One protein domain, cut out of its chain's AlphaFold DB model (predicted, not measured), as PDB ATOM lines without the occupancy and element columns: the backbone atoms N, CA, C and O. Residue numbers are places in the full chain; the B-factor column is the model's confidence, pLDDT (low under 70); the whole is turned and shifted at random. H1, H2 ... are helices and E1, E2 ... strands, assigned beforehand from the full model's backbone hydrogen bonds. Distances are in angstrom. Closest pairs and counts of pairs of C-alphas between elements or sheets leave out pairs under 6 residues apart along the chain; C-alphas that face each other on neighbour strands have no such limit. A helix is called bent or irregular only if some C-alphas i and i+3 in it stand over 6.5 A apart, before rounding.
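Overview. This is residues 24 to 224 of the 598 residues of a protein of Herpetosiphonaceae bacterium (UniProt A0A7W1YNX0). Two sheets stand partly face to face: a twisted, parallel sheet of five strands, with H3 and H4 side by side over the face away from the other sheet, and a smaller sheet of four strands with H5 over one face and H6 over the other. H2 packs on the inward face of the larger sheet, beside edge strand E7 of the smaller one. The printed part has 201 residues, with named elements in the order H1 E1 H2 E2 E3 H3 E4 H4 E5 E6 E7 E8 H5 E9 H6; the sheets run E2 E1 E3 E4 E5, parallel, and E7 E6 E9 E8, mixed. The class is mixed, and the whole is compact, with a radius of gyration of the C-alphas of 15.6 A and spans of 42 by 39 by 30 A.

Arrangement. H1, residues 24 to 27, is over E4, residues 113 to 116; their closest C-alphas, Ala 25 and Ala 113, are 5.6 A apart. E1, residues 32 to 35, has parallel neighbours E2, residues 61 to 64, and E3, residues 89 to 92; within hydrogen-bond range are N 62 and O 32, 2.8 A, and N 33 and O 89, 2.9 A. E4 is parallel to E3, N 90 to O 113 2.9 A, and to E5, residues 145 to 147, N 114 to O 145 2.8 A. The sheet has three layers, helices on both faces: H2, residues 44 to 54, on one, H3, residues 96 to 108, and H4, residues 126 to 142, on the other. H3 and H4 touch, the same way at a shallow tilt of 8 degrees, closest at C-alphas 107 and 142, 4.1 A. E6, residues 153 to 156, and E7, residues 161 to 164, form a hairpin, N 156 to O 161 2.8 A. H2 is at the smaller sheet's level, with C-alphas 52 and 162 closest, 5.1 A. E9, residues 199 to 204, is antiparallel to E6, N 155 to O 202 2.8 A, and parallel to E8, residues 172 to 179, N 177 to O 201 2.8 A. H5, residues 182 to 194, and H6, residues 213 to 222, are on opposite faces, at heights of 10.0 A and 10.3 A. The sheets form a sandwich, face to face, 11.4 A between the centres of the facing parts. E1, H2, E2; E3, H3, E4; E4, H4, E5; and E8, H5, E9 are strand-helix-strand units, parallel neighbours joined through a helix, with right-handed crossovers. Every O i to N i+4 pair is within hydrogen-bond range in H2, H4 and H6, but 7 of 9 in H3 and 8 of 9 in H5; H1 is too short for such a pair.

Along the chain. H1 begins at C-alpha 24, (17.216, -82.255, 90.214). H4 spans 24.9 A from (16.740, -66.227, 61.712), H3 19.4 A, H5 19.1 A and E8 17.9 A, bending by 75 degrees at residue 175. H3 is irregular: C-alphas 97 and 100 are 7.1 A apart. H6 ends at C-alpha 222, (7.020, -86.505, 91.327).

Size, cuts and confidence. The farthest C-alphas, Ala 67 and Leu 224, are 44.7 A apart. The printed part has no cut; the link E2 to E3, residues 65 to 88, is long. The pLDDT is under 70 at residues 174 and 221 to 224.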
ATOM      1  N   ASP A  24      16.723 -82.538  88.863       87.62
ATOM      2  CA  ASP A  24      17.216 -82.255  90.214       87.62
ATOM      3  C   ASP A  24      18.326 -81.207  90.211       87.62
ATOM      4  O   ASP A  24      18.352 -80.348  91.088       87.62
ATOM      5  N   ALA A  25      19.169 -81.194  89.179       90.69
ATOM      6  CA  ALA A  25      20.182 -80.161  89.001       90.69
ATOM      7  C   ALA A  25      19.590 -78.742  88.893       90.69
ATOM      8  O   ALA A  25      20.276 -77.776  89.190       90.69
ATOM      9  N   ILE A  26      18.319 -78.588  88.507       93.88
ATOM     10  CA  ILE A  26      17.631 -77.289  88.459       93.88
ATOM     11  C   ILE A  26      16.945 -76.990  89.791       93.88
ATOM     12  O   ILE A  26      17.038 -75.883  90.315       93.88
ATOM     13  N   PHE A  27      16.210 -77.963  90.328       90.94
ATOM     14  CA  PHE A  27      15.241 -77.727  91.398       90.94
ATOM     15  C   PHE A  27      15.711 -78.133  92.801       90.94
ATOM     16  O   PHE A  27      15.114 -77.709  93.795       90.94
ATOM     17  N   ALA A  28      16.754 -78.950  92.879       89.19
ATOM     18  CA  ALA A  28      17.401 -79.440  94.090       89.19
ATOM     19  C   ALA A  28      18.929 -79.237  94.013       89.19
ATOM     20  O   ALA A  28      19.694 -80.015  94.589       89.19
ATOM     21  N   SER A  29      19.359 -78.193  93.296       92.12
ATOM     22  CA  SER A  29      20.763 -77.808  93.180       92.12
ATOM     23  C   SER A  29      21.385 -77.563  94.550       92.12
ATOM     24  O   SER A  29      20.759 -77.007  95.456       92.12
ATOM     25  N   LYS A  30      22.640 -77.980  94.693       92.19
ATOM     26  CA  LYS A  30      23.471 -77.751  95.877       92.19
ATOM     27  C   LYS A  30      24.509 -76.673  95.614       92.19
ATOM     28  O   LYS A  30      24.863 -75.956  96.539       92.19
ATOM     29  N   THR A  31      24.948 -76.527  94.368       96.00
ATOM     30  CA  THR A  31      25.909 -75.500  93.958       96.00
ATOM     31  C   THR A  31      25.392 -74.724  92.754       96.00
ATOM     32  O   THR A  31      24.972 -75.327  91.765       96.00
ATOM     33  N   ILE A  32      25.474 -73.391  92.810       97.88
ATOM     34  CA  ILE A  32      25.007 -72.512  91.733       97.88
ATOM     35  C   ILE A  32      26.134 -71.597  91.265       97.88
ATOM     36  O   ILE A  32      26.788 -70.957  92.084       97.88
ATOM     37  N   ALA A  33      26.311 -71.466  89.952       98.19
ATOM     38  CA  ALA A  33      27.110 -70.400  89.357       98.19
ATOM     39  C   ALA A  33      26.213 -69.362  88.675       98.19
ATOM     40  O   ALA A  33      25.261 -69.718  87.982       98.19
ATOM     41  N   VAL A  34      26.518 -68.074  88.837       98.31
ATOM     42  CA  VAL A  34      25.812 -66.972  88.164       98.31
ATOM     43  C   VAL A  34      26.751 -66.348  87.138       98.31
ATOM     44  O   VAL A  34      27.640 -65.569  87.485       98.31
ATOM     45  N   ILE A  35      26.552 -66.687  85.865       97.94
ATOM     46  CA  ILE A  35      27.388 -66.244  84.747       97.94
ATOM     47  C   ILE A  35      26.815 -64.947  84.178       97.94
ATOM     48  O   ILE A  35      25.668 -64.895  83.735       97.94
ATOM     49  N   GLY A  36      27.616 -63.879  84.207       95.44
ATOM     50  CA  GLY A  36      27.133 -62.509  83.994       95.44
ATOM     51  C   GLY A  36      26.757 -61.794  85.295       95.44
ATOM     52  O   GLY A  36      26.062 -60.773  85.268       95.44
ATOM     53  N   ALA A  37      27.207 -62.312  86.442       94.50
ATOM     54  CA  ALA A  37      27.111 -61.622  87.721       94.50
ATOM     55  C   ALA A  37      27.877 -60.291  87.681       94.50
ATOM     56  O   ALA A  37      28.983 -60.205  87.157       94.50
ATOM     57  N   THR A  38      27.296 -59.231  88.238       94.94
ATOM     58  CA  THR A  38      27.898 -57.894  88.218       94.94
ATOM     59  C   THR A  38      27.396 -57.060  89.392       94.94
ATOM     60  O   THR A  38      26.335 -57.328  89.956       94.94
ATOM     61  N   GLU A  39      28.133 -56.009  89.740       93.69
ATOM     62  CA  GLU A  39      27.700 -55.006  90.711       93.69
ATOM     63  C   GLU A  39      26.940 -53.845  90.061       93.69
ATOM     64  O   GLU A  39      26.427 -52.975  90.765       93.69
ATOM     65  N   ARG A  40      26.799 -53.811  88.730       93.56
ATOM     66  CA  ARG A  40      26.070 -52.728  88.063       93.56
ATOM     67  C   ARG A  40      24.626 -52.665  88.566       93.56
ATOM     68  O   ARG A  40      23.870 -53.634  88.442       93.56
ATOM     69  N   ALA A  41      24.239 -51.513  89.114       88.94
ATOM     70  CA  ALA A  41      22.880 -51.272  89.581       88.94
ATOM     71  C   ALA A  41      21.859 -51.543  88.462       88.94
ATOM     72  O   ALA A  41      22.128 -51.279  87.287       88.94
ATOM     73  N   GLN A  42      20.699 -52.092  88.837       89.06
ATOM     74  CA  GLN A  42      19.585 -52.426  87.933       89.06
ATOM     75  C   GLN A  42      19.905 -53.467  86.843       89.06
ATOM     76  O   GLN A  42      19.092 -53.695  85.949       89.06
ATOM     77  N   SER A  43      21.074 -54.110  86.880       95.50
ATOM     78  CA  SER A  43      21.360 -55.225  85.981       95.50
ATOM     79  C   SER A  43      20.657 -56.502  86.445       95.50
ATOM     80  O   SER A  43      20.531 -56.765  87.641       95.50
ATOM     81  N   VAL A  44      20.249 -57.330  85.483       95.88
ATOM     82  CA  VAL A  44      19.622 -58.629  85.759       95.88
ATOM     83  C   VAL A  44      20.583 -59.542  86.530       95.88
ATOM     84  O   VAL A  44      20.177 -60.152  87.513       95.88
ATOM     85  N   GLY A  45      21.869 -59.566  86.156       96.00
ATOM     86  CA  GLY A  45      22.895 -60.359  86.846       96.00
ATOM     87  C   GLY A  45      23.065 -59.979  88.321       96.00
ATOM     88  O   GLY A  45      23.148 -60.863  89.173       96.00
ATOM     89  N   ARG A  46      23.026 -58.677  88.651       96.25
ATOM     90  CA  ARG A  46      23.021 -58.215  90.050       96.25
ATOM     91  C   ARG A  46      21.768 -58.681  90.786       96.25
ATOM     92  O   ARG A  46      21.884 -59.131  91.926       96.25
ATOM     93  N   SER A  47      20.590 -58.563  90.166       96.75
ATOM     94  CA  SER A  47      19.314 -58.964  90.776       96.75
ATOM     95  C   SER A  47      19.272 -60.458  91.082       96.75
ATOM     96  O   SER A  47      18.941 -60.820  92.204       96.75
ATOM     97  N   VAL A  48      19.678 -61.316  90.141       97.44
ATOM     98  CA  VAL A  48      19.735 -62.775  90.340       97.44
ATOM     99  C   VAL A  48      20.677 -63.138  91.486       97.44
ATOM    100  O   VAL A  48      20.289 -63.871  92.393       97.44
ATOM    101  N   LEU A  49      21.895 -62.586  91.491       96.44
ATOM    102  CA  LEU A  49      22.862 -62.863  92.553       96.44
ATOM    103  C   LEU A  49      22.370 -62.362  93.920       96.44
ATOM    104  O   LEU A  49      22.522 -63.050  94.927       96.44
ATOM    105  N   SER A  50      21.756 -61.177  93.962       95.62
ATOM    106  CA  SER A  50      21.177 -60.625  95.193       95.62
ATOM    107  C   SER A  50      20.013 -61.479  95.692       95.62
ATOM    108  O   SER A  50      19.924 -61.745  96.886       95.62
ATOM    109  N   ASN A  51      19.155 -61.949  94.788       96.38
ATOM    110  CA  ASN A  51      18.013 -62.789  95.118       96.38
ATOM    111  C   ASN A  51      18.450 -64.110  95.738       96.38
ATOM    112  O   ASN A  51      17.969 -64.423  96.818       96.38
ATOM    113  N   LEU A  52      19.408 -64.816  95.129       95.19
ATOM    114  CA  LEU A  52      19.949 -66.070  95.668       95.19
ATOM    115  C   LEU A  52      20.565 -65.905  97.067       95.19
ATOM    116  O   LEU A  52      20.429 -66.787  97.913       95.19
ATOM    117  N   ARG A  53      21.221 -64.767  97.330       92.69
ATOM    118  CA  ARG A  53      21.785 -64.460  98.653       92.69
ATOM    119  C   ARG A  53      20.712 -64.124  99.684       92.69
ATOM    120  O   ARG A  53      20.779 -64.601 100.814       92.69
ATOM    121  N   ASN A  54      19.735 -63.305  99.302       91.62
ATOM    122  CA  ASN A  54      18.690 -62.823 100.203       91.62
ATOM    123  C   ASN A  54      17.638 -63.897 100.513       91.62
ATOM    124  O   ASN A  54      17.002 -63.839 101.557       91.62
ATOM    125  N   SER A  55      17.457 -64.881  99.629       85.69
ATOM    126  CA  SER A  55      16.540 -66.006  99.831       85.69
ATOM    127  C   SER A  55      17.114 -67.127 100.704       85.69
ATOM    128  O   SER A  55      16.465 -68.160 100.854       85.69
ATOM    129  N   HIS A  56      18.308 -66.936 101.282       81.19
ATOM    130  CA  HIS A  56      19.000 -67.906 102.136       81.19
ATOM    131  C   HIS A  56      19.170 -69.288 101.485       81.19
ATOM    132  O   HIS A  56      18.994 -70.315 102.142       81.19
ATOM    133  N   PHE A  57      19.514 -69.328 100.192       92.12
ATOM    134  CA  PHE A  57      19.899 -70.582  99.548       92.12
ATOM    135  C   PHE A  57      21.052 -71.233 100.345       92.12
ATOM    136  O   PHE A  57      22.056 -70.565 100.602       92.12
ATOM    137  N   PRO A  58      20.923 -72.502 100.775       87.50
ATOM    138  CA  PRO A  58      21.858 -73.107 101.727       87.50
ATOM    139  C   PRO A  58      23.206 -73.485 101.104       87.50
ATOM    140  O   PRO A  58      24.152 -73.791 101.826       87.50
ATOM    141  N   GLY A  59      23.277 -73.526  99.775       92.25
ATOM    142  CA  GLY A  59      24.450 -73.952  99.035       92.25
ATOM    143  C   GLY A  59      25.383 -72.807  98.622       92.25
ATOM    144  O   GLY A  59      24.989 -71.640  98.621       92.25
ATOM    145  N   PRO A  60      26.625 -73.128  98.233       95.25
ATOM    146  CA  PRO A  60      27.567 -72.161  97.679       95.25
ATOM    147  C   PRO A  60      27.077 -71.546  96.359       95.25
ATOM    148  O   PRO A  60      26.525 -72.227  95.487       95.25
ATOM    149  N   ILE A  61      27.322 -70.240  96.222       97.06
ATOM    150  CA  ILE A  61      26.970 -69.424  95.055       97.06
ATOM    151  C   ILE A  61      28.255 -68.805  94.495       97.06
ATOM    152  O   ILE A  61      28.924 -68.051  95.200       97.06
ATOM    153  N   PHE A  62      28.566 -69.081  93.229       97.75
ATOM    154  CA  PHE A  62      29.771 -68.600  92.549       97.75
ATOM    155  C   PHE A  62      29.436 -67.572  91.462       97.75
ATOM    156  O   PHE A  62      28.887 -67.928  90.417       97.75
ATOM    157  N   PRO A  63      29.751 -66.286  91.662       97.81
ATOM    158  CA  PRO A  63      29.736 -65.311  90.581       97.81
ATOM    159  C   PRO A  63      30.795 -65.657  89.525       97.81
ATOM    160  O   PRO A  63      31.952 -65.901  89.860       97.81
ATOM    161  N   VAL A  64      30.421 -65.622  88.248       97.00
ATOM    162  CA  VAL A  64      31.362 -65.763  87.128       97.00
ATOM    163  C   VAL A  64      31.364 -64.469  86.319       97.00
ATOM    164  O   VAL A  64      30.334 -64.065  85.761       97.00
ATOM    165  N   HIS A  65      32.521 -63.804  86.289       93.31
ATOM    166  CA  HIS A  65      32.743 -62.543  85.593       93.31
ATOM    167  C   HIS A  65      34.210 -62.418  85.129       93.31
ATOM    168  O   HIS A  65      35.114 -62.502  85.955       93.31
ATOM    169  N   PRO A  66      34.476 -62.107  83.846       89.81
ATOM    170  CA  PRO A  66      35.827 -62.177  83.273       89.81
ATOM    171  C   PRO A  66      36.826 -61.169  83.862       89.81
ATOM    172  O   PRO A  66      38.027 -61.412  83.836       89.81
ATOM    173  N   ALA A  67      36.348 -60.025  84.360       90.19
ATOM    174  CA  ALA A  67      37.207 -58.902  84.763       90.19
ATOM    175  C   ALA A  67      37.175 -58.554  86.261       90.19
ATOM    176  O   ALA A  67      37.974 -57.737  86.710       90.19
ATOM    177  N   HIS A  68      36.241 -59.112  87.036       89.38
ATOM    178  CA  HIS A  68      36.072 -58.741  88.443       89.38
ATOM    179  C   HIS A  68      36.460 -59.927  89.313       89.38
ATOM    180  O   HIS A  68      35.888 -60.994  89.147       89.38
ATOM    181  N   ALA A  69      37.398 -59.718  90.239       91.56
ATOM    182  CA  ALA A  69      37.812 -60.739  91.204       91.56
ATOM    183  C   ALA A  69      36.783 -60.942  92.329       91.56
ATOM    184  O   ALA A  69      36.778 -61.978  92.982       91.56
ATOM    185  N   THR A  70      35.900 -59.965  92.553       95.31
ATOM    186  CA  THR A  70      34.813 -60.045  93.534       95.31
ATOM    187  C   THR A  70      33.537 -59.425  92.976       95.31
ATOM    188  O   THR A  70      33.601 -58.398  92.298       95.31
ATOM    189  N   VAL A  71      32.375 -59.995  93.301       95.25
ATOM    190  CA  VAL A  71      31.056 -59.429  92.974       95.25
ATOM    191  C   VAL A  71      30.130 -59.538  94.187       95.25
ATOM    192  O   VAL A  71      29.864 -60.629  94.684       95.25
ATOM    193  N   LEU A  72      29.615 -58.401  94.664       92.25
ATOM    194  CA  LEU A  72      28.782 -58.282  95.867       92.25
ATOM    195  C   LEU A  72      29.437 -58.893  97.124       92.25
ATOM    196  O   LEU A  72      28.738 -59.384  98.012       92.25
ATOM    197  N   GLY A  73      30.769 -58.853  97.207       91.88
ATOM    198  CA  GLY A  73      31.542 -59.411  98.322       91.88
ATOM    199  C   GLY A  73      31.739 -60.932  98.286       91.88
ATOM    200  O   GLY A  73      32.165 -61.494  99.287       91.88
ATOM    201  N   LEU A  74      31.418 -61.592  97.170       93.81
ATOM    202  CA  LEU A  74      31.776 -62.987  96.902       93.81
ATOM    203  C   LEU A  74      32.950 -63.041  95.921       93.81
ATOM    204  O   LEU A  74      32.994 -62.224  94.998       93.81
ATOM    205  N   ASP A  75      33.843 -64.014  96.088       96.19
ATOM    206  CA  ASP A  75      34.923 -64.278  95.133       96.19
ATOM    207  C   ASP A  75      34.334 -64.664  93.778       96.19
ATOM    208  O   ASP A  75      33.466 -65.537  93.687       96.19
ATOM    209  N   ALA A  76      34.780 -63.978  92.733       96.69
ATOM    210  CA  ALA A  76      34.284 -64.137  91.381       96.69
ATOM    211  C   ALA A  76      35.352 -64.758  90.480       96.69
ATOM    212  O   ALA A  76      36.540 -64.452  90.581       96.69
ATOM    213  N   TYR A  77      34.898 -65.630  89.588       96.88
ATOM    214  CA  TYR A  77      35.757 -66.465  88.757       96.88
ATOM    215  C   TYR A  77      35.673 -66.022  87.291       96.88
ATOM    216  O   TYR A  77      34.578 -65.684  86.832       96.88
ATOM    217  N   PRO A  78      36.783 -66.005  86.530       94.19
ATOM    218  CA  PRO A  78      36.758 -65.560  85.138       94.19
ATOM    219  C   PRO A  78      35.870 -66.433  84.247       94.19
ATOM    220  O   PRO A  78      35.119 -65.911  83.420       94.19
ATOM    221  N   THR A  79      35.931 -67.751  84.441       94.50
ATOM    222  CA  THR A  79      35.149 -68.745  83.702       94.50
ATOM    223  C   THR A  79      34.542 -69.788  84.641       94.50
ATOM    224  O   THR A  79      34.933 -69.915  85.800       94.50
ATOM    225  N   ILE A  80      33.573 -70.560  84.141       95.00
ATOM    226  CA  ILE A  80      32.937 -71.636  84.918       95.00
ATOM    227  C   ILE A  80      33.923 -72.757  85.284       95.00
ATOM    228  O   ILE A  80      33.765 -73.394  86.320       95.00
ATOM    229  N   THR A  81      34.964 -72.969  84.475       92.88
ATOM    230  CA  THR A  81      36.012 -73.969  84.723       92.88
ATOM    231  C   THR A  81      36.981 -73.577  85.837       92.88
ATOM    232  O   THR A  81      37.657 -74.449  86.372       92.88
ATOM    233  N   ASP A  82      37.035 -72.294  86.209       94.81
ATOM    234  CA  ASP A  82      37.891 -71.802  87.299       94.81
ATOM    235  C   ASP A  82      37.234 -71.957  88.682       94.81
ATOM    236  O   ASP A  82      37.872 -71.718  89.708       94.81
ATOM    237  N   VAL A  83      35.949 -72.329  88.730       95.31
ATOM    238  CA  VAL A  83      35.207 -72.505  89.982       95.31
ATOM    239  C   VAL A  83      35.791 -73.699  90.761       95.31
ATOM    240  O   VAL A  83      35.957 -74.778  90.194       95.31
ATOM    241  N   PRO A  84      36.074 -73.564  92.073       92.81
ATOM    242  CA  PRO A  84      36.870 -74.537  92.833       92.81
ATOM    243  C   PRO A  84      36.140 -75.851  93.145       92.81
ATOM    244  O   PRO A  84      36.711 -76.739  93.777       92.81
ATOM    245  N   GLN A  85      34.872 -75.978  92.757       92.62
ATOM    246  CA  GLN A  85      34.053 -77.152  93.026       92.62
ATOM    247  C   GLN A  85      33.016 -77.387  91.920       92.62
ATOM    248  O   GLN A  85      32.653 -76.444  91.213       92.62
ATOM    249  N   PRO A  86      32.483 -78.618  91.802       92.62
ATOM    250  CA  PRO A  86      31.449 -78.934  90.826       92.62
ATOM    251  C   PRO A  86      30.208 -78.050  90.983       92.62
ATOM    252  O   PRO A  86      29.701 -77.850  92.094       92.62
ATOM    253  N   VAL A  87      29.713 -77.543  89.855       96.44
ATOM    254  CA  VAL A  87      28.512 -76.710  89.771       96.44
ATOM    255  C   VAL A  87      27.358 -77.549  89.230       96.44
ATOM    256  O   VAL A  87      27.455 -78.102  88.137       96.44
ATOM    257  N   ASP A  88      26.248 -77.604  89.967       94.94
ATOM    258  CA  ASP A  88      25.049 -78.319  89.514       94.94
ATOM    259  C   ASP A  88      24.264 -77.473  88.501       94.94
ATOM    260  O   ASP A  88      23.819 -77.980  87.468       94.94
ATOM    261  N   LEU A  89      24.124 -76.174  88.803       97.62
ATOM    262  CA  LEU A  89      23.276 -75.231  88.079       97.62
ATOM    263  C   LEU A  89      24.028 -73.960  87.669       97.62
ATOM    264  O   LEU A  89      24.484 -73.200  88.524       97.62
ATOM    265  N   ALA A  90      24.061 -73.666  86.371       98.25
ATOM    266  CA  ALA A  90      24.518 -72.380  85.846       98.25
ATOM    267  C   ALA A  90      23.332 -71.456  85.510       98.25
ATOM    268  O   ALA A  90      22.482 -71.788  84.689       98.25
ATOM    269  N   VAL A  91      23.275 -70.262  86.100       98.50
ATOM    270  CA  VAL A  91      22.304 -69.217  85.737       98.50
ATOM    271  C   VAL A  91      22.995 -68.202  84.834       98.50
ATOM    272  O   VAL A  91      23.896 -67.489  85.273       98.50
ATOM    273  N   ILE A  92      22.589 -68.148  83.567       98.50
ATOM    274  CA  ILE A  92      23.270 -67.391  82.513       98.50
ATOM    275  C   ILE A  92      22.487 -66.122  82.197       98.50
ATOM    276  O   ILE A  92      21.310 -66.160  81.826       98.50
ATOM    277  N   VAL A  93      23.177 -64.990  82.333       97.31
ATOM    278  CA  VAL A  93      22.620 -63.639  82.207       97.31
ATOM    279  C   VAL A  93      23.506 -62.742  81.326       97.31
ATOM    280  O   VAL A  93      23.687 -61.552  81.587       97.31
ATOM    281  N   THR A  94      24.101 -63.320  80.281       96.44
ATOM    282  CA  THR A  94      25.016 -62.651  79.336       96.44
ATOM    283  C   THR A  94      24.344 -62.376  77.979       96.44
ATOM    284  O   THR A  94      23.296 -62.949  77.688       96.44
ATOM    285  N   PRO A  95      24.885 -61.504  77.105       96.44
ATOM    286  CA  PRO A  95      24.319 -61.277  75.771       96.44
ATOM    287  C   PRO A  95      24.163 -62.575  74.960       96.44
ATOM    288  O   PRO A  95      25.069 -63.408  74.970       96.44
ATOM    289  N   ALA A  96      23.056 -62.720  74.216       95.81
ATOM    290  CA  ALA A  96      22.681 -63.956  73.506       95.81
ATOM    291  C   ALA A  96      23.802 -64.560  72.643       95.81
ATOM    292  O   ALA A  96      23.991 -65.771  72.651       95.81
ATOM    293  N   ALA A  97      24.594 -63.719  71.972       96.19
ATOM    294  CA  ALA A  97      25.705 -64.152  71.124       96.19
ATOM    295  C   ALA A  97      26.808 -64.921  71.876       96.19
ATOM    296  O   ALA A  97      27.541 -65.682  71.264       96.19
ATOM    297  N   THR A  98      26.926 -64.731  73.193       96.88
ATOM    298  CA  THR A  98      27.935 -65.407  74.032       96.88
ATOM    299  C   THR A  98      27.433 -66.716  74.639       96.88
ATOM    300  O   THR A  98      28.218 -67.499  75.165       96.88
ATOM    301  N   VAL A  99      26.118 -66.954  74.610       97.62
ATOM    302  CA  VAL A  99      25.493 -68.078  75.315       97.62
ATOM    303  C   VAL A  99      25.908 -69.444  74.752       97.62
ATOM    304  O   VAL A  99      26.174 -70.313  75.580       97.62
ATOM    305  N   PRO A 100      26.026 -69.673  73.424       97.75
ATOM    306  CA  PRO A 100      26.502 -70.958  72.906       97.75
ATOM    307  C   PRO A 100      27.864 -71.370  73.480       97.75
ATOM    308  O   PRO A 100      28.008 -72.482  73.986       97.75
ATOM    309  N   ASP A 101      28.831 -70.449  73.489       97.25
ATOM    310  CA  ASP A 101      30.177 -70.704  74.014       97.25
ATOM    311  C   ASP A 101      30.153 -70.977  75.520       97.25
ATOM    312  O   ASP A 101      30.808 -71.902  75.999       97.25
ATOM    313  N   ILE A 102      29.358 -70.215  76.276       97.75
ATOM    314  CA  ILE A 102      29.200 -70.413  77.724       97.75
ATOM    315  C   ILE A 102      28.579 -71.782  78.025       97.75
ATOM    316  O   ILE A 102      29.041 -72.469  78.934       97.75
ATOM    317  N   ILE A 103      27.562 -72.204  77.269       97.88
ATOM    318  CA  ILE A 103      26.970 -73.542  77.406       97.88
ATOM    319  C   ILE A 103      28.002 -74.621  77.066       97.88
ATOM    320  O   ILE A 103      28.068 -75.629  77.768       97.88
ATOM    321  N   GLY A 104      28.856 -74.392  76.063       97.19
ATOM    322  CA  GLY A 104      29.996 -75.257  75.762       97.19
ATOM    323  C   GLY A 104      30.960 -75.396  76.945       97.19
ATOM    324  O   GLY A 104      31.294 -76.513  77.327       97.19
ATOM    325  N   GLN A 105      31.327 -74.287  77.592       96.81
ATOM    326  CA  GLN A 105      32.174 -74.308  78.791       96.81
ATOM    327  C   GLN A 105      31.491 -75.005  79.975       96.81
ATOM    328  O   GLN A 105      32.138 -75.733  80.721       96.81
ATOM    329  N   CYS A 106      30.179 -74.815  80.147       97.31
ATOM    330  CA  CYS A 106      29.401 -75.508  81.176       97.31
ATOM    331  C   CYS A 106      29.400 -77.024  80.932       97.31
ATOM    332  O   CYS A 106      29.597 -77.796  81.867       97.31
ATOM    333  N   ALA A 107      29.235 -77.445  79.675       94.88
ATOM    334  CA  ALA A 107      29.333 -78.843  79.276       94.88
ATOM    335  C   ALA A 107      30.724 -79.431  79.569       94.88
ATOM    336  O   ALA A 107      30.815 -80.534  80.105       94.88
ATOM    337  N   ASP A 108      31.797 -78.690  79.278       94.44
ATOM    338  CA  ASP A 108      33.176 -79.127  79.541       94.44
ATOM    339  C   ASP A 108      33.487 -79.202  81.045       94.44
ATOM    340  O   ASP A 108      34.187 -80.112  81.490       94.44
ATOM    341  N   ALA A 109      32.915 -78.296  81.842       94.94
ATOM    342  CA  ALA A 109      33.008 -78.294  83.303       94.94
ATOM    343  C   ALA A 109      32.102 -79.343  83.984       94.94
ATOM    344  O   ALA A 109      32.123 -79.471  85.209       94.94
ATOM    345  N   GLY A 110      31.299 -80.093  83.220       93.75
ATOM    346  CA  GLY A 110      30.398 -81.122  83.745       93.75
ATOM    347  C   GLY A 110      29.160 -80.575  84.465       93.75
ATOM    348  O   GLY A 110      28.576 -81.279  85.292       93.75
ATOM    349  N   VAL A 111      28.755 -79.338  84.166       96.00
ATOM    350  CA  VAL A 111      27.526 -78.739  84.701       96.00
ATOM    351  C   VAL A 111      26.317 -79.510  84.180       96.00
ATOM    352  O   VAL A 111      26.190 -79.768  82.983       96.00
ATOM    353  N   GLN A 112      25.406 -79.870  85.080       93.19
ATOM    354  CA  GLN A 112      24.266 -80.728  84.745       93.19
ATOM    355  C   GLN A 112      23.073 -79.944  84.194       93.19
ATOM    356  O   GLN A 112      22.314 -80.472  83.377       93.19
ATOM    357  N   ALA A 113      22.894 -78.691  84.623       96.88
ATOM    358  CA  ALA A 113      21.799 -77.864  84.141       96.88
ATOM    359  C   ALA A 113      22.126 -76.373  84.015       96.88
ATOM    360  O   ALA A 113      22.978 -75.832  84.721       96.88
ATOM    361  N   ALA A 114      21.381 -75.690  83.146       98.00
ATOM    362  CA  ALA A 114      21.432 -74.242  83.003       98.00
ATOM    363  C   ALA A 114      20.043 -73.585  82.979       98.00
ATOM    364  O   ALA A 114      19.070 -74.132  82.461       98.00
ATOM    365  N   ILE A 115      19.965 -72.361  83.498       98.38
ATOM    366  CA  ILE A 115      18.839 -71.442  83.296       98.38
ATOM    367  C   ILE A 115      19.364 -70.270  82.475       98.38
ATOM    368  O   ILE A 115      20.180 -69.487  82.963       98.38
ATOM    369  N   VAL A 116      18.890 -70.127  81.240       98.19
ATOM    370  CA  VAL A 116      19.250 -68.995  80.381       98.19
ATOM    371  C   VAL A 116      18.163 -67.934  80.480       98.19
ATOM    372  O   VAL A 116      17.062 -68.077  79.948       98.19
ATOM    373  N   ILE A 117      18.481 -66.841  81.167       97.62
ATOM    374  CA  ILE A 117      17.562 -65.707  81.331       97.62
ATOM    375  C   ILE A 117      17.572 -64.818  80.085       97.62
ATOM    376  O   ILE A 117      16.557 -64.230  79.715       97.62
ATOM    377  N   SER A 118      18.721 -64.734  79.420       96.19
ATOM    378  CA  SER A 118      18.972 -63.835  78.303       96.19
ATOM    379  C   SER A 118      17.944 -63.955  77.178       96.19
ATOM    380  O   SER A 118      17.639 -65.050  76.707       96.19
ATOM    381  N   ALA A 119      17.453 -62.805  76.719       92.38
ATOM    382  CA  ALA A 119      16.727 -62.661  75.462       92.38
ATOM    383  C   ALA A 119      17.706 -62.366  74.306       92.38
ATOM    384  O   ALA A 119      18.891 -62.115  74.527       92.38
ATOM    385  N   GLY A 120      17.204 -62.339  73.077       89.12
ATOM    386  CA  GLY A 120      17.944 -62.113  71.835       89.12
ATOM    387  C   GLY A 120      17.995 -63.321  70.892       89.12
ATOM    388  O   GLY A 120      18.862 -63.347  70.024       89.12
ATOM    389  N   PHE A 121      17.111 -64.304  71.066       93.56
ATOM    390  CA  PHE A 121      17.126 -65.589  70.360       93.56
ATOM    391  C   PHE A 121      16.050 -65.630  69.268       93.56
ATOM    392  O   PHE A 121      15.909 -64.655  68.526       93.56
ATOM    393  N   LYS A 122      15.314 -66.739  69.099       87.50
ATOM    394  CA  LYS A 122      14.379 -66.936  67.975       87.50
ATOM    395  C   LYS A 122      13.354 -65.816  67.803       87.50
ATOM    396  O   LYS A 122      12.906 -65.563  66.688       87.50
ATOM    397  N   GLU A 123      13.012 -65.099  68.870       83.44
ATOM    398  CA  GLU A 123      12.116 -63.944  68.838       83.44
ATOM    399  C   GLU A 123      12.676 -62.747  68.044       83.44
ATOM    400  O   GLU A 123      11.927 -61.841  67.688       83.44
ATOM    401  N   ARG A 124      13.981 -62.742  67.740       87.56
ATOM    402  CA  ARG A 124      14.662 -61.767  66.870       87.56
ATOM    403  C   ARG A 124      14.814 -62.250  65.418       87.56
ATOM    404  O   ARG A 124      15.389 -61.527  64.608       87.56
ATOM    405  N   GLY A 125      14.309 -63.437  65.070       86.31
ATOM    406  CA  GLY A 125      14.340 -63.992  63.711       86.31
ATOM    407  C   GLY A 125      15.485 -64.982  63.454       86.31
ATOM    408  O   GLY A 125      15.996 -65.620  64.372       86.31
ATOM    409  N   ALA A 126      15.882 -65.130  62.185       88.31
ATOM    410  CA  ALA A 126      16.740 -66.227  61.712       88.31
ATOM    411  C   ALA A 126      18.101 -66.342  62.426       88.31
ATOM    412  O   ALA A 126      18.517 -67.445  62.768       88.31
ATOM    413  N   ALA A 127      18.772 -65.218  62.702       88.50
ATOM    414  CA  ALA A 127      20.049 -65.224  63.423       88.50
ATOM    415  C   ALA A 127      19.906 -65.765  64.856       88.50
ATOM    416  O   ALA A 127      20.777 -66.473  65.349       88.50
ATOM    417  N   GLY A 128      18.783 -65.473  65.512       90.50
ATOM    418  CA  GLY A 128      18.495 -65.988  66.844       90.50
ATOM    419  C   GLY A 128      18.114 -67.469  66.856       90.50
ATOM    420  O   GLY A 128      18.445 -68.166  67.807       90.50
ATOM    421  N   ILE A 129      17.485 -67.968  65.785       88.12
ATOM    422  CA  ILE A 129      17.236 -69.408  65.597       88.12
ATOM    423  C   ILE A 129      18.563 -70.168  65.474       88.12
ATOM    424  O   ILE A 129      18.713 -71.215  66.095       88.12
ATOM    425  N   ALA A 130      19.533 -69.629  64.725       91.88
ATOM    426  CA  ALA A 130      20.867 -70.224  64.625       91.88
ATOM    427  C   ALA A 130      21.561 -70.293  66.000       91.88
ATOM    428  O   ALA A 130      22.073 -71.342  66.375       91.88
ATOM    429  N   LEU A 131      21.469 -69.225  66.805       94.06
ATOM    430  CA  LEU A 131      21.987 -69.239  68.180       94.06
ATOM    431  C   LEU A 131      21.310 -70.305  69.057       94.06
ATOM    432  O   LEU A 131      21.995 -70.971  69.828       94.06
ATOM    433  N   GLU A 132      19.989 -70.496  68.958       92.38
ATOM    434  CA  GLU A 132      19.297 -71.568  69.694       92.38
ATOM    435  C   GLU A 132      19.766 -72.966  69.259       92.38
ATOM    436  O   GLU A 132      19.930 -73.846  70.105       92.38
ATOM    437  N   GLN A 133      20.020 -73.171  67.963       93.25
ATOM    438  CA  GLN A 133      20.554 -74.433  67.442       93.25
ATOM    439  C   GLN A 133      21.953 -74.723  67.994       93.25
ATOM    440  O   GLN A 133      22.208 -75.846  68.437       93.25
ATOM    441  N   ASP A 134      22.826 -73.716  68.038       95.94
ATOM    442  CA  ASP A 134      24.173 -73.849  68.594       95.94
ATOM    443  C   ASP A 134      24.138 -74.123  70.105       95.94
ATOM    444  O   ASP A 134      24.843 -75.009  70.595       95.94
ATOM    445  N   VAL A 135      23.266 -73.426  70.849       96.69
ATOM    446  CA  VAL A 135      23.031 -73.689  72.282       96.69
ATOM    447  C   VAL A 135      22.604 -75.137  72.505       96.69
ATOM    448  O   VAL A 135      23.173 -75.820  73.357       96.69
ATOM    449  N   LEU A 136      21.626 -75.622  71.737       93.94
ATOM    450  CA  LEU A 136      21.108 -76.979  71.884       93.94
ATOM    451  C   LEU A 136      22.173 -78.030  71.536       93.94
ATOM    452  O   LEU A 136      22.304 -79.034  72.236       93.94
ATOM    453  N   ALA A 137      22.980 -77.784  70.499       94.56
ATOM    454  CA  ALA A 137      24.085 -78.660  70.122       94.56
ATOM    455  C   ALA A 137      25.126 -78.792  71.249       94.56
ATOM    456  O   ALA A 137      25.545 -79.906  71.574       94.56
ATOM    457  N   GLN A 138      25.505 -77.677  71.885       96.88
ATOM    458  CA  GLN A 138      26.440 -77.685  73.016       96.88
ATOM    459  C   GLN A 138      25.838 -78.340  74.265       96.88
ATOM    460  O   GLN A 138      26.502 -79.153  74.912       96.88
ATOM    461  N   ALA A 139      24.569 -78.059  74.574       93.69
ATOM    462  CA  ALA A 139      23.874 -78.668  75.707       93.69
ATOM    463  C   ALA A 139      23.798 -80.199  75.563       93.69
ATOM    464  O   ALA A 139      24.178 -80.936  76.476       93.69
ATOM    465  N   HIS A 140      23.413 -80.696  74.382       91.50
ATOM    466  CA  HIS A 140      23.363 -82.131  74.095       91.50
ATOM    467  C   HIS A 140      24.736 -82.806  74.175       91.50
ATOM    468  O   HIS A 140      24.831 -83.925  74.683       91.50
ATOM    469  N   ARG A 141      25.805 -82.130  73.727       93.69
ATOM    470  CA  ARG A 141      27.183 -82.630  73.848       93.69
ATOM    471  C   ARG A 141      27.567 -82.892  75.307       93.69
ATOM    472  O   ARG A 141      28.185 -83.915  75.591       93.69
ATOM    473  N   GLY A 142      27.170 -82.002  76.215       88.44
ATOM    474  CA  GLY A 142      27.412 -82.123  77.657       88.44
ATOM    475  C   GLY A 142      26.387 -82.952  78.431       88.44
ATOM    476  O   GLY A 142      26.579 -83.170  79.623       88.44
ATOM    477  N   LYS A 143      25.298 -83.407  77.791       90.69
ATOM    478  CA  LYS A 143      24.096 -83.941  78.471       90.69
ATOM    479  C   LYS A 143      23.519 -82.962  79.512       90.69
ATOM    480  O   LYS A 143      22.972 -83.386  80.527       90.69
ATOM    481  N   LEU A 144      23.657 -81.664  79.248       92.88
ATOM    482  CA  LEU A 144      23.164 -80.577  80.086       92.88
ATOM    483  C   LEU A 144      21.696 -80.297  79.748       92.88
ATOM    484  O   LEU A 144      21.350 -80.203  78.569       92.88
ATOM    485  N   ARG A 145      20.846 -80.126  80.769       94.25
ATOM    486  CA  ARG A 145      19.441 -79.706  80.590       94.25
ATOM    487  C   ARG A 145      19.262 -78.202  80.772       94.25
ATOM    488  O   ARG A 145      19.908 -77.600  81.628       94.25
ATOM    489  N   LEU A 146      18.366 -77.583  80.006       95.06
ATOM    490  CA  LEU A 146      18.233 -76.125  79.946       95.06
ATOM    491  C   LEU A 146      16.786 -75.628  80.057       95.06
ATOM    492  O   LEU A 146      15.912 -76.035  79.294       95.06
ATOM    493  N   ILE A 147      16.556 -74.669  80.963       96.69
ATOM    494  CA  ILE A 147      15.342 -73.834  81.005       96.69
ATOM    495  C   ILE A 147      15.630 -72.479  80.351       96.69
ATOM    496  O   ILE A 147      16.667 -71.862  80.605       96.69
ATOM    497  N   GLY A 148      14.690 -71.998  79.537       94.19
ATOM    498  CA  GLY A 148      14.837 -70.792  78.724       94.19
ATOM    499  C   GLY A 148      15.117 -71.117  77.246       94.19
ATOM    500  O   GLY A 148      14.702 -72.180  76.774       94.19
ATOM    501  N   PRO A 149      15.785 -70.223  76.491       96.38
ATOM    502  CA  PRO A 149      16.205 -68.870  76.876       96.38
ATOM    503  C   PRO A 149      15.012 -67.919  77.088       96.38
ATOM    504  O   PRO A 149      13.860 -68.351  77.064       96.38
ATOM    505  N   ASN A 150      15.274 -66.621  77.276       95.19
ATOM    506  CA  ASN A 150      14.253 -65.573  77.387       95.19
ATOM    507  C   ASN A 150      13.183 -65.888  78.446       95.19
ATOM    508  O   ASN A 150      11.984 -65.947  78.167       95.19
ATOM    509  N   CYS A 151      13.629 -66.151  79.670       95.75
ATOM    510  CA  CYS A 151      12.759 -66.514  80.781       95.75
ATOM    511  C   CYS A 151      12.974 -65.598  81.990       95.75
ATOM    512  O   CYS A 151      13.988 -64.912  82.095       95.75
ATOM    513  N   LEU A 152      12.027 -65.603  82.931       96.31
ATOM    514  CA  LEU A 152      12.209 -64.944  84.232       96.31
ATOM    515  C   LEU A 152      13.178 -65.722  85.146       96.31
ATOM    516  O   LEU A 152      13.812 -65.123  86.015       96.31
ATOM    517  N   GLY A 153      13.272 -67.042  84.955       96.75
ATOM    518  CA  GLY A 153      14.031 -67.976  85.786       96.75
ATOM    519  C   GLY A 153      13.148 -68.906  86.628       96.75
ATOM    520  O   GLY A 153      11.973 -69.125  86.316       96.75
ATOM    521  N   VAL A 154      13.726 -69.453  87.703       97.19
ATOM    522  CA  VAL A 154      13.094 -70.469  88.566       97.19
ATOM    523  C   VAL A 154      13.185 -70.106  90.049       97.19
ATOM    524  O   VAL A 154      14.237 -69.685  90.529       97.19
ATOM    525  N   MET A 155      12.103 -70.341  90.798       96.38
ATOM    526  CA  MET A 155      12.096 -70.339  92.263       96.38
ATOM    527  C   MET A 155      11.694 -71.703  92.831       96.38
ATOM    528  O   MET A 155      10.758 -72.350  92.350       96.38
ATOM    529  N   ARG A 156      12.338 -72.093  93.934       93.38
ATOM    530  CA  ARG A 156      11.876 -73.139  94.852       93.38
ATOM    531  C   ARG A 156      11.831 -72.563  96.266       93.38
ATOM    532  O   ARG A 156      12.826 -72.631  96.986       93.38
ATOM    533  N   PRO A 157      10.673 -72.015  96.684       90.94
ATOM    534  CA  PRO A 157      10.571 -71.292  97.945       90.94
ATOM    535  C   PRO A 157      11.055 -72.069  99.170       90.94
ATOM    536  O   PRO A 157      11.789 -71.537  99.993       90.94
ATOM    537  N   LYS A 158      10.711 -73.361  99.254       86.12
ATOM    538  CA  LYS A 158      11.086 -74.226 100.384       86.12
ATOM    539  C   LYS A 158      12.594 -74.453 100.531       86.12
ATOM    540  O   LYS A 158      13.037 -74.712 101.642       86.12
ATOM    541  N   SER A 159      13.363 -74.410  99.440       88.00
ATOM    542  CA  SER A 159      14.818 -74.612  99.474       88.00
ATOM    543  C   SER A 159      15.607 -73.303  99.487       88.00
ATOM    544  O   SER A 159      16.832 -73.341  99.462       88.00
ATOM    545  N   GLY A 160      14.935 -72.148  99.479       92.44
ATOM    546  CA  GLY A 160      15.623 -70.863  99.366       92.44
ATOM    547  C   GLY A 160      16.152 -70.562  97.961       92.44
ATOM    548  O   GLY A 160      16.840 -69.566  97.778       92.44
ATOM    549  N   LEU A 161      15.864 -71.382  96.945       96.31
ATOM    550  CA  LEU A 161      16.321 -71.123  95.577       96.31
ATOM    551  C   LEU A 161      15.472 -70.016  94.942       96.31
ATOM    552  O   LEU A 161      14.281 -70.208  94.692       96.31
ATOM    553  N   ASN A 162      16.096 -68.887  94.615       97.31
ATOM    554  CA  ASN A 162      15.496 -67.818  93.820       97.31
ATOM    555  C   ASN A 162      16.437 -67.406  92.676       97.31
ATOM    556  O   ASN A 162      17.102 -66.375  92.733       97.31
ATOM    557  N   ALA A 163      16.485 -68.225  91.625       97.25
ATOM    558  CA  ALA A 163      17.262 -67.983  90.412       97.25
ATOM    559  C   ALA A 163      16.469 -67.126  89.407       97.25
ATOM    560  O   ALA A 163      16.350 -67.469  88.230       97.25
ATOM    561  N   THR A 164      15.878 -66.028  89.883       97.06
ATOM    562  CA  THR A 164      15.112 -65.076  89.066       97.06
ATOM    563  C   THR A 164      15.603 -63.655  89.286       97.06
ATOM    564  O   THR A 164      16.321 -63.371  90.243       97.06
ATOM    565  N   PHE A 165      15.153 -62.731  88.442       95.12
ATOM    566  CA  PHE A 165      15.297 -61.291  88.667       95.12
ATOM    567  C   PHE A 165      13.989 -60.619  89.117       95.12
ATOM    568  O   PHE A 165      13.839 -59.403  88.979       95.12
ATOM    569  N   ALA A 166      13.034 -61.393  89.645       93.31
ATOM    570  CA  ALA A 166      11.814 -60.849  90.232       93.31
ATOM    571  C   ALA A 166      12.125 -60.028  91.495       93.31
ATOM    572  O   ALA A 166      13.149 -60.232  92.150       93.31
ATOM    573  N   ARG A 167      11.232 -59.095  91.843       87.81
ATOM    574  CA  ARG A 167      11.402 -58.213  93.013       87.81
ATOM    575  C   ARG A 167      11.194 -58.936  94.339       87.81
ATOM    576  O   ARG A 167      11.776 -58.543  95.344       87.81
ATOM    577  N   THR A 168      10.336 -59.945  94.334       87.19
ATOM    578  CA  THR A 168       9.897 -60.678  95.516       87.19
ATOM    579  C   THR A 168      10.074 -62.171  95.294       87.19
ATOM    580  O   THR A 168      10.031 -62.669  94.167       87.19
ATOM    581  N   MET A 169      10.307 -62.886  96.389       92.12
ATOM    582  CA  MET A 169      10.300 -64.340  96.413       92.12
ATOM    583  C   MET A 169       8.874 -64.822  96.672       92.12
ATOM    584  O   MET A 169       8.188 -64.280  97.536       92.12
ATOM    585  N   ALA A 170       8.441 -65.846  95.940       91.25
ATOM    586  CA  ALA A 170       7.182 -66.525  96.216       91.25
ATOM    587  C   ALA A 170       7.145 -67.070  97.654       91.25
ATOM    588  O   ALA A 170       8.132 -67.633  98.136       91.25
ATOM    589  N   LEU A 171       5.985 -66.968  98.308       87.88
ATOM    590  CA  LEU A 171       5.752 -67.624  99.593       87.88
ATOM    591  C   LEU A 171       5.855 -69.151  99.433       87.88
ATOM    592  O   LEU A 171       5.479 -69.687  98.386       87.88
ATOM    593  N   PRO A 172       6.346 -69.887 100.442       85.38
ATOM    594  CA  PRO A 172       6.354 -71.341 100.396       85.38
ATOM    595  C   PRO A 172       4.935 -71.911 100.456       85.38
ATOM    596  O   PRO A 172       4.141 -71.545 101.315       85.38
ATOM    597  N   GLY A 173       4.630 -72.861  99.572       76.56
ATOM    598  CA  GLY A 173       3.346 -73.563  99.566       76.56
ATOM    599  C   GLY A 173       3.378 -74.891  98.816       76.56
ATOM    600  O   GLY A 173       4.411 -75.568  98.749       76.56
ATOM    601  N   SER A 174       2.223 -75.300  98.296       69.06
ATOM    602  CA  SER A 174       2.022 -76.581  97.602       69.06
ATOM    603  C   SER A 174       1.792 -76.434  96.096       69.06
ATOM    604  O   SER A 174       1.952 -77.416  95.373       69.06
ATOM    605  N   VAL A 175       1.479 -75.235  95.601       74.88
ATOM    606  CA  VAL A 175       1.121 -75.013  94.192       74.88
ATOM    607  C   VAL A 175       2.371 -74.948  93.311       74.88
ATOM    608  O   VAL A 175       3.253 -74.128  93.541       74.88
ATOM    609  N   GLY A 176       2.461 -75.798  92.289       85.00
ATOM    610  CA  GLY A 176       3.469 -75.656  91.235       85.00
ATOM    611  C   GLY A 176       2.961 -74.706  90.155       85.00
ATOM    612  O   GLY A 176       1.926 -74.976  89.553       85.00
ATOM    613  N   PHE A 177       3.671 -73.609  89.900       86.69
ATOM    614  CA  PHE A 177       3.339 -72.661  88.839       86.69
ATOM    615  C   PHE A 177       4.362 -72.742  87.708       86.69
ATOM    616  O   PHE A 177       5.567 -72.647  87.942       86.69
ATOM    617  N   ILE A 178       3.874 -72.900  86.479       91.06
ATOM    618  CA  ILE A 178       4.687 -72.936  85.264       91.06
ATOM    619  C   ILE A 178       4.059 -71.972  84.257       91.06
ATOM    620  O   ILE A 178       2.859 -72.048  83.990       91.06
ATOM    621  N   SER A 179       4.855 -71.081  83.672       88.12
ATOM    622  CA  SER A 179       4.386 -70.155  82.643       88.12
ATOM    623  C   SER A 179       5.453 -69.890  81.589       88.12
ATOM    624  O   SER A 179       6.639 -69.749  81.884       88.12
ATOM    625  N   GLN A 180       5.021 -69.767  80.336       88.06
ATOM    626  CA  GLN A 180       5.884 -69.313  79.246       88.06
ATOM    627  C   GLN A 180       6.099 -67.793  79.279       88.06
ATOM    628  O   GLN A 180       7.147 -67.299  78.877       88.06
ATOM    629  N   SER A 181       5.121 -67.045  79.794       84.94
ATOM    630  CA  SER A 181       5.144 -65.583  79.819       84.94
ATOM    631  C   SER A 181       5.792 -65.059  81.099       84.94
ATOM    632  O   SER A 181       5.256 -65.228  82.197       84.94
ATOM    633  N   GLY A 182       6.923 -64.364  80.955       84.88
ATOM    634  CA  GLY A 182       7.601 -63.688  82.067       84.88
ATOM    635  C   GLY A 182       6.790 -62.534  82.675       84.88
ATOM    636  O   GLY A 182       6.812 -62.349  83.887       84.88
ATOM    637  N   ALA A 183       6.011 -61.800  81.875       79.75
ATOM    638  CA  ALA A 183       5.149 -60.726  82.386       79.75
ATOM    639  C   ALA A 183       3.972 -61.277  83.213       79.75
ATOM    640  O   ALA A 183       3.619 -60.728  84.258       79.75
ATOM    641  N   LEU A 184       3.400 -62.407  82.782       78.75
ATOM    642  CA  LEU A 184       2.384 -63.107  83.567       78.75
ATOM    643  C   LEU A 184       2.976 -63.626  84.880       78.75
ATOM    644  O   LEU A 184       2.345 -63.510  85.922       78.75
ATOM    645  N   CYS A 185       4.211 -64.136  84.848       87.00
ATOM    646  CA  CYS A 185       4.914 -64.562  86.054       87.00
ATOM    647  C   CYS A 185       4.996 -63.439  87.100       87.00
ATOM    648  O   CYS A 185       4.677 -63.661  88.264       87.00
ATOM    649  N   THR A 186       5.382 -62.226  86.698       85.75
ATOM    650  CA  THR A 186       5.463 -61.094  87.633       85.75
ATOM    651  C   THR A 186       4.097 -60.694  88.190       85.75
ATOM    652  O   THR A 186       3.985 -60.464  89.389       85.75
ATOM    653  N   ALA A 187       3.049 -60.689  87.360       80.25
ATOM    654  CA  ALA A 187       1.695 -60.361  87.810       80.25
ATOM    655  C   ALA A 187       1.155 -61.385  88.824       80.25
ATOM    656  O   ALA A 187       0.561 -61.005  89.832       80.25
ATOM    657  N   ILE A 188       1.399 -62.677  88.584       82.62
ATOM    658  CA  ILE A 188       0.987 -63.756  89.489       82.62
ATOM    659  C   ILE A 188       1.759 -63.693  90.805       82.62
ATOM    660  O   ILE A 188       1.162 -63.903  91.856       82.62
ATOM    661  N   LEU A 189       3.056 -63.371  90.777       88.12
ATOM    662  CA  LEU A 189       3.830 -63.173  92.005       88.12
ATOM    663  C   LEU A 189       3.266 -62.019  92.842       88.12
ATOM    664  O   LEU A 189       3.013 -62.210  94.032       88.12
ATOM    665  N   ASP A 190       2.997 -60.867  92.225       83.56
ATOM    666  CA  ASP A 190       2.438 -59.701  92.920       83.56
ATOM    667  C   ASP A 190       1.048 -59.988  93.511       83.56
ATOM    668  O   ASP A 190       0.767 -59.603  94.647       83.56
ATOM    669  N   TRP A 191       0.187 -60.694  92.769       86.44
ATOM    670  CA  TRP A 191      -1.119 -61.146  93.258       86.44
ATOM    671  C   TRP A 191      -0.977 -62.140  94.415       86.44
ATOM    672  O   TRP A 191      -1.577 -61.951  95.471       86.44
ATOM    673  N   SER A 192      -0.125 -63.155  94.262       82.69
ATOM    674  CA  SER A 192       0.039 -64.215  95.263       82.69
ATOM    675  C   SER A 192       0.519 -63.691  96.613       82.69
ATOM    676  O   SER A 192       0.095 -64.191  97.651       82.69
ATOM    677  N   ALA A 193       1.359 -62.652  96.606       80.38
ATOM    678  CA  ALA A 193       1.833 -62.005  97.820       80.38
ATOM    679  C   ALA A 193       0.709 -61.266  98.562       80.38
ATOM    680  O   ALA A 193       0.742 -61.197  99.787       80.38
ATOM    681  N   ARG A 194      -0.286 -60.726  97.842       75.75
ATOM    682  CA  ARG A 194      -1.459 -60.061  98.437       75.75
ATOM    683  C   ARG A 194      -2.468 -61.065  98.986       75.75
ATOM    684  O   ARG A 194      -3.001 -60.851 100.067       75.75
ATOM    685  N   GLU A 195      -2.675 -62.168  98.271       79.06
ATOM    686  CA  GLU A 195      -3.660 -63.198  98.630       79.06
ATOM    687  C   GLU A 195      -3.091 -64.323  99.514       79.06
ATOM    688  O   GLU A 195      -3.775 -65.308  99.781       79.06
ATOM    689  N   ASN A 196      -1.838 -64.205  99.972       78.50
ATOM    690  CA  ASN A 196      -1.131 -65.220 100.766       78.50
ATOM    691  C   ASN A 196      -1.089 -66.620 100.117       78.50
ATOM    692  O   ASN A 196      -1.102 -67.645 100.800       78.50
ATOM    693  N   VAL A 197      -0.988 -66.677  98.787       74.94
ATOM    694  CA  VAL A 197      -0.869 -67.938  98.045       74.94
ATOM    695  C   VAL A 197       0.601 -68.344  97.935       74.94
ATOM    696  O   VAL A 197       1.429 -67.621  97.384       74.94
ATOM    697  N   GLY A 198       0.930 -69.533  98.446       81.44
ATOM    698  CA  GLY A 198       2.283 -70.086  98.404       81.44
ATOM    699  C   GLY A 198       2.520 -71.081  97.263       81.44
ATOM    700  O   GLY A 198       1.660 -71.904  96.937       81.44
ATOM    701  N   PHE A 199       3.740 -71.092  96.728       84.75
ATOM    702  CA  PHE A 199       4.169 -71.989  95.658       84.75
ATOM    703  C   PHE A 199       5.191 -73.033  96.137       84.75
ATOM    704  O   PHE A 199       6.066 -72.769  96.964       84.75
ATOM    705  N   SER A 200       5.091 -74.249  95.603       83.50
ATOM    706  CA  SER A 200       6.099 -75.305  95.750       83.50
ATOM    707  C   SER A 200       7.259 -75.111  94.768       83.50
ATOM    708  O   SER A 200       8.421 -75.322  95.129       83.50
ATOM    709  N   ALA A 201       6.942 -74.658  93.553       90.75
ATOM    710  CA  ALA A 201       7.871 -74.246  92.513       90.75
ATOM    711  C   ALA A 201       7.241 -73.146  91.656       90.75
ATOM    712  O   ALA A 201       6.035 -73.164  91.418       90.75
ATOM    713  N   PHE A 202       8.061 -72.216  91.179       94.31
ATOM    714  CA  PHE A 202       7.633 -71.134  90.302       94.31
ATOM    715  C   PHE A 202       8.587 -71.059  89.110       94.31
ATOM    716  O   PHE A 202       9.764 -70.746  89.279       94.31
ATOM    717  N   VAL A 203       8.109 -71.407  87.917       95.81
ATOM    718  CA  VAL A 203       8.955 -71.671  86.747       95.81
ATOM    719  C   VAL A 203       8.522 -70.811  85.572       95.81
ATOM    720  O   VAL A 203       7.402 -70.934  85.078       95.81
ATOM    721  N   SER A 204       9.438 -69.982  85.078       96.12
ATOM    722  CA  SER A 204       9.301 -69.358  83.770       96.12
ATOM    723  C   SER A 204      10.103 -70.151  82.747       96.12
ATOM    724  O   SER A 204      11.321 -70.245  82.863       96.12
ATOM    725  N   VAL A 205       9.429 -70.727  81.750       93.06
ATOM    726  CA  VAL A 205      10.084 -71.592  80.745       93.06
ATOM    727  C   VAL A 205      10.639 -70.822  79.550       93.06
ATOM    728  O   VAL A 205      11.505 -71.327  78.835       93.06
ATOM    729  N   GLY A 206      10.158 -69.595  79.337       92.19
ATOM    730  CA  GLY A 206      10.582 -68.731  78.239       92.19
ATOM    731  C   GLY A 206      10.387 -69.372  76.864       92.19
ATOM    732  O   GLY A 206       9.339 -69.940  76.560       92.19
ATOM    733  N   SER A 207      11.417 -69.315  76.026       89.50
ATOM    734  CA  SER A 207      11.418 -69.918  74.691       89.50
ATOM    735  C   SER A 207      11.258 -71.440  74.698       89.50
ATOM    736  O   SER A 207      10.902 -71.981  73.648       89.50
ATOM    737  N   MET A 208      11.466 -72.109  75.841       90.81
ATOM    738  CA  MET A 208      11.292 -73.556  76.000       90.81
ATOM    739  C   MET A 208      12.108 -74.340  74.956       90.81
ATOM    740  O   MET A 208      11.558 -75.102  74.166       90.81
ATOM    741  N   LEU A 209      13.415 -74.058  74.892       90.75
ATOM    742  CA  LEU A 209      14.321 -74.634  73.892       90.75
ATOM    743  C   LEU A 209      14.624 -76.120  74.143       90.75
ATOM    744  O   LEU A 209      14.729 -76.878  73.184       90.75
ATOM    745  N   ASP A 210      14.751 -76.526  75.409       91.94
ATOM    746  CA  ASP A 210      15.003 -77.918  75.811       91.94
ATOM    747  C   ASP A 210      13.947 -78.410  76.811       91.94
ATOM    748  O   ASP A 210      13.054 -79.171  76.442       91.94
ATOM    749  N   VAL A 211      14.010 -77.962  78.070       91.19
ATOM    750  CA  VAL A 211      13.073 -78.411  79.110       91.19
ATOM    751  C   VAL A 211      11.670 -77.893  78.798       91.19
ATOM    752  O   VAL A 211      11.433 -76.682  78.780       91.19
ATOM    753  N   GLY A 212      10.737 -78.820  78.577       85.25
ATOM    754  CA  GLY A 212       9.370 -78.527  78.175       85.25
ATOM    755  C   GLY A 212       8.325 -78.735  79.268       85.25
ATOM    756  O   GLY A 212       8.604 -79.176  80.385       85.25
ATOM    757  N   TRP A 213       7.062 -78.475  78.918       80.31
ATOM    758  CA  TRP A 213       5.909 -78.772  79.780       80.31
ATOM    759  C   TRP A 213       5.873 -80.236  80.232       80.31
ATOM    760  O   TRP A 213       5.497 -80.518  81.366       80.31
ATOM    761  N   GLY A 214       6.246 -81.162  79.341       74.12
ATOM    762  CA  GLY A 214       6.301 -82.593  79.628       74.12
ATOM    763  C   GLY A 214       7.222 -82.893  80.805       74.12
ATOM    764  O   GLY A 214       6.744 -83.426  81.804       74.12
ATOM    765  N   ASP A 215       8.487 -82.472  80.707       81.12
ATOM    766  CA  ASP A 215       9.508 -82.673  81.739       81.12
ATOM    767  C   ASP A 215       9.107 -82.022  83.069       81.12
ATOM    768  O   ASP A 215       9.228 -82.631  84.128       81.12
ATOM    769  N   LEU A 216       8.600 -80.784  83.029       84.19
ATOM    770  CA  LEU A 216       8.267 -80.023  84.235       84.19
ATOM    771  C   LEU A 216       7.051 -80.571  84.967       84.19
ATOM    772  O   LEU A 216       7.044 -80.597  86.192       84.19
ATOM    773  N   ILE A 217       6.022 -80.998  84.237       79.06
ATOM    774  CA  ILE A 217       4.857 -81.630  84.856       79.06
ATOM    775  C   ILE A 217       5.232 -83.015  85.389       79.06
ATOM    776  O   ILE A 217       4.697 -83.396  86.420       79.06
ATOM    777  N   ASP A 218       6.125 -83.760  84.727       70.88
ATOM    778  CA  ASP A 218       6.617 -85.042  85.260       70.88
ATOM    779  C   ASP A 218       7.408 -84.803  86.557       70.88
ATOM    780  O   ASP A 218       7.059 -85.337  87.601       70.88
ATOM    781  N   TYR A 219       8.370 -83.875  86.545       76.25
ATOM    782  CA  TYR A 219       9.222 -83.576  87.699       76.25
ATOM    783  C   TYR A 219       8.483 -82.929  88.881       76.25
ATOM    784  O   TYR A 219       8.669 -83.309  90.037       76.25
ATOM    785  N   LEU A 220       7.651 -81.914  88.624       77.06
ATOM    786  CA  LEU A 220       6.821 -81.297  89.667       77.06
ATOM    787  C   LEU A 220       5.666 -82.215  90.067       77.06
ATOM    788  O   LEU A 220       5.183 -82.123  91.197       77.06
ATOM    789  N   GLY A 221       5.283 -83.111  89.158       64.81
ATOM    790  CA  GLY A 221       4.487 -84.290  89.431       64.81
ATOM    791  C   GLY A 221       5.167 -85.159  90.477       64.81
ATOM    792  O   GLY A 221       4.568 -85.403  91.495       64.81
ATOM    793  N   ASP A 222       6.432 -85.537  90.378       50.84
ATOM    794  CA  ASP A 222       7.020 -86.505  91.327       50.84
ATOM    795  C   ASP A 222       7.009 -86.083  92.824       50.84
ATOM    796  O   ASP A 222       7.097 -86.923  93.723       50.84
ATOM    797  N   ASN A 223       6.761 -84.801  93.139       45.31
ATOM    798  CA  ASN A 223       6.411 -84.328  94.494       45.31
ATOM    799  C   ASN A 223       4.966 -84.663  94.950       45.31
ATOM    800  O   ASN A 223       4.548 -84.259  96.040       45.31
ATOM    801  N   LEU A 224       4.213 -85.430  94.158       46.66
ATOM    802  CA  LEU A 224       2.833 -85.896  94.328       46.66
ATOM    803  C   LEU A 224       2.670 -86.813  95.560       46.66
ATOM    804  O   LEU A 224       1.645 -87.455  95.638       46.66
TER     805      LEU A 224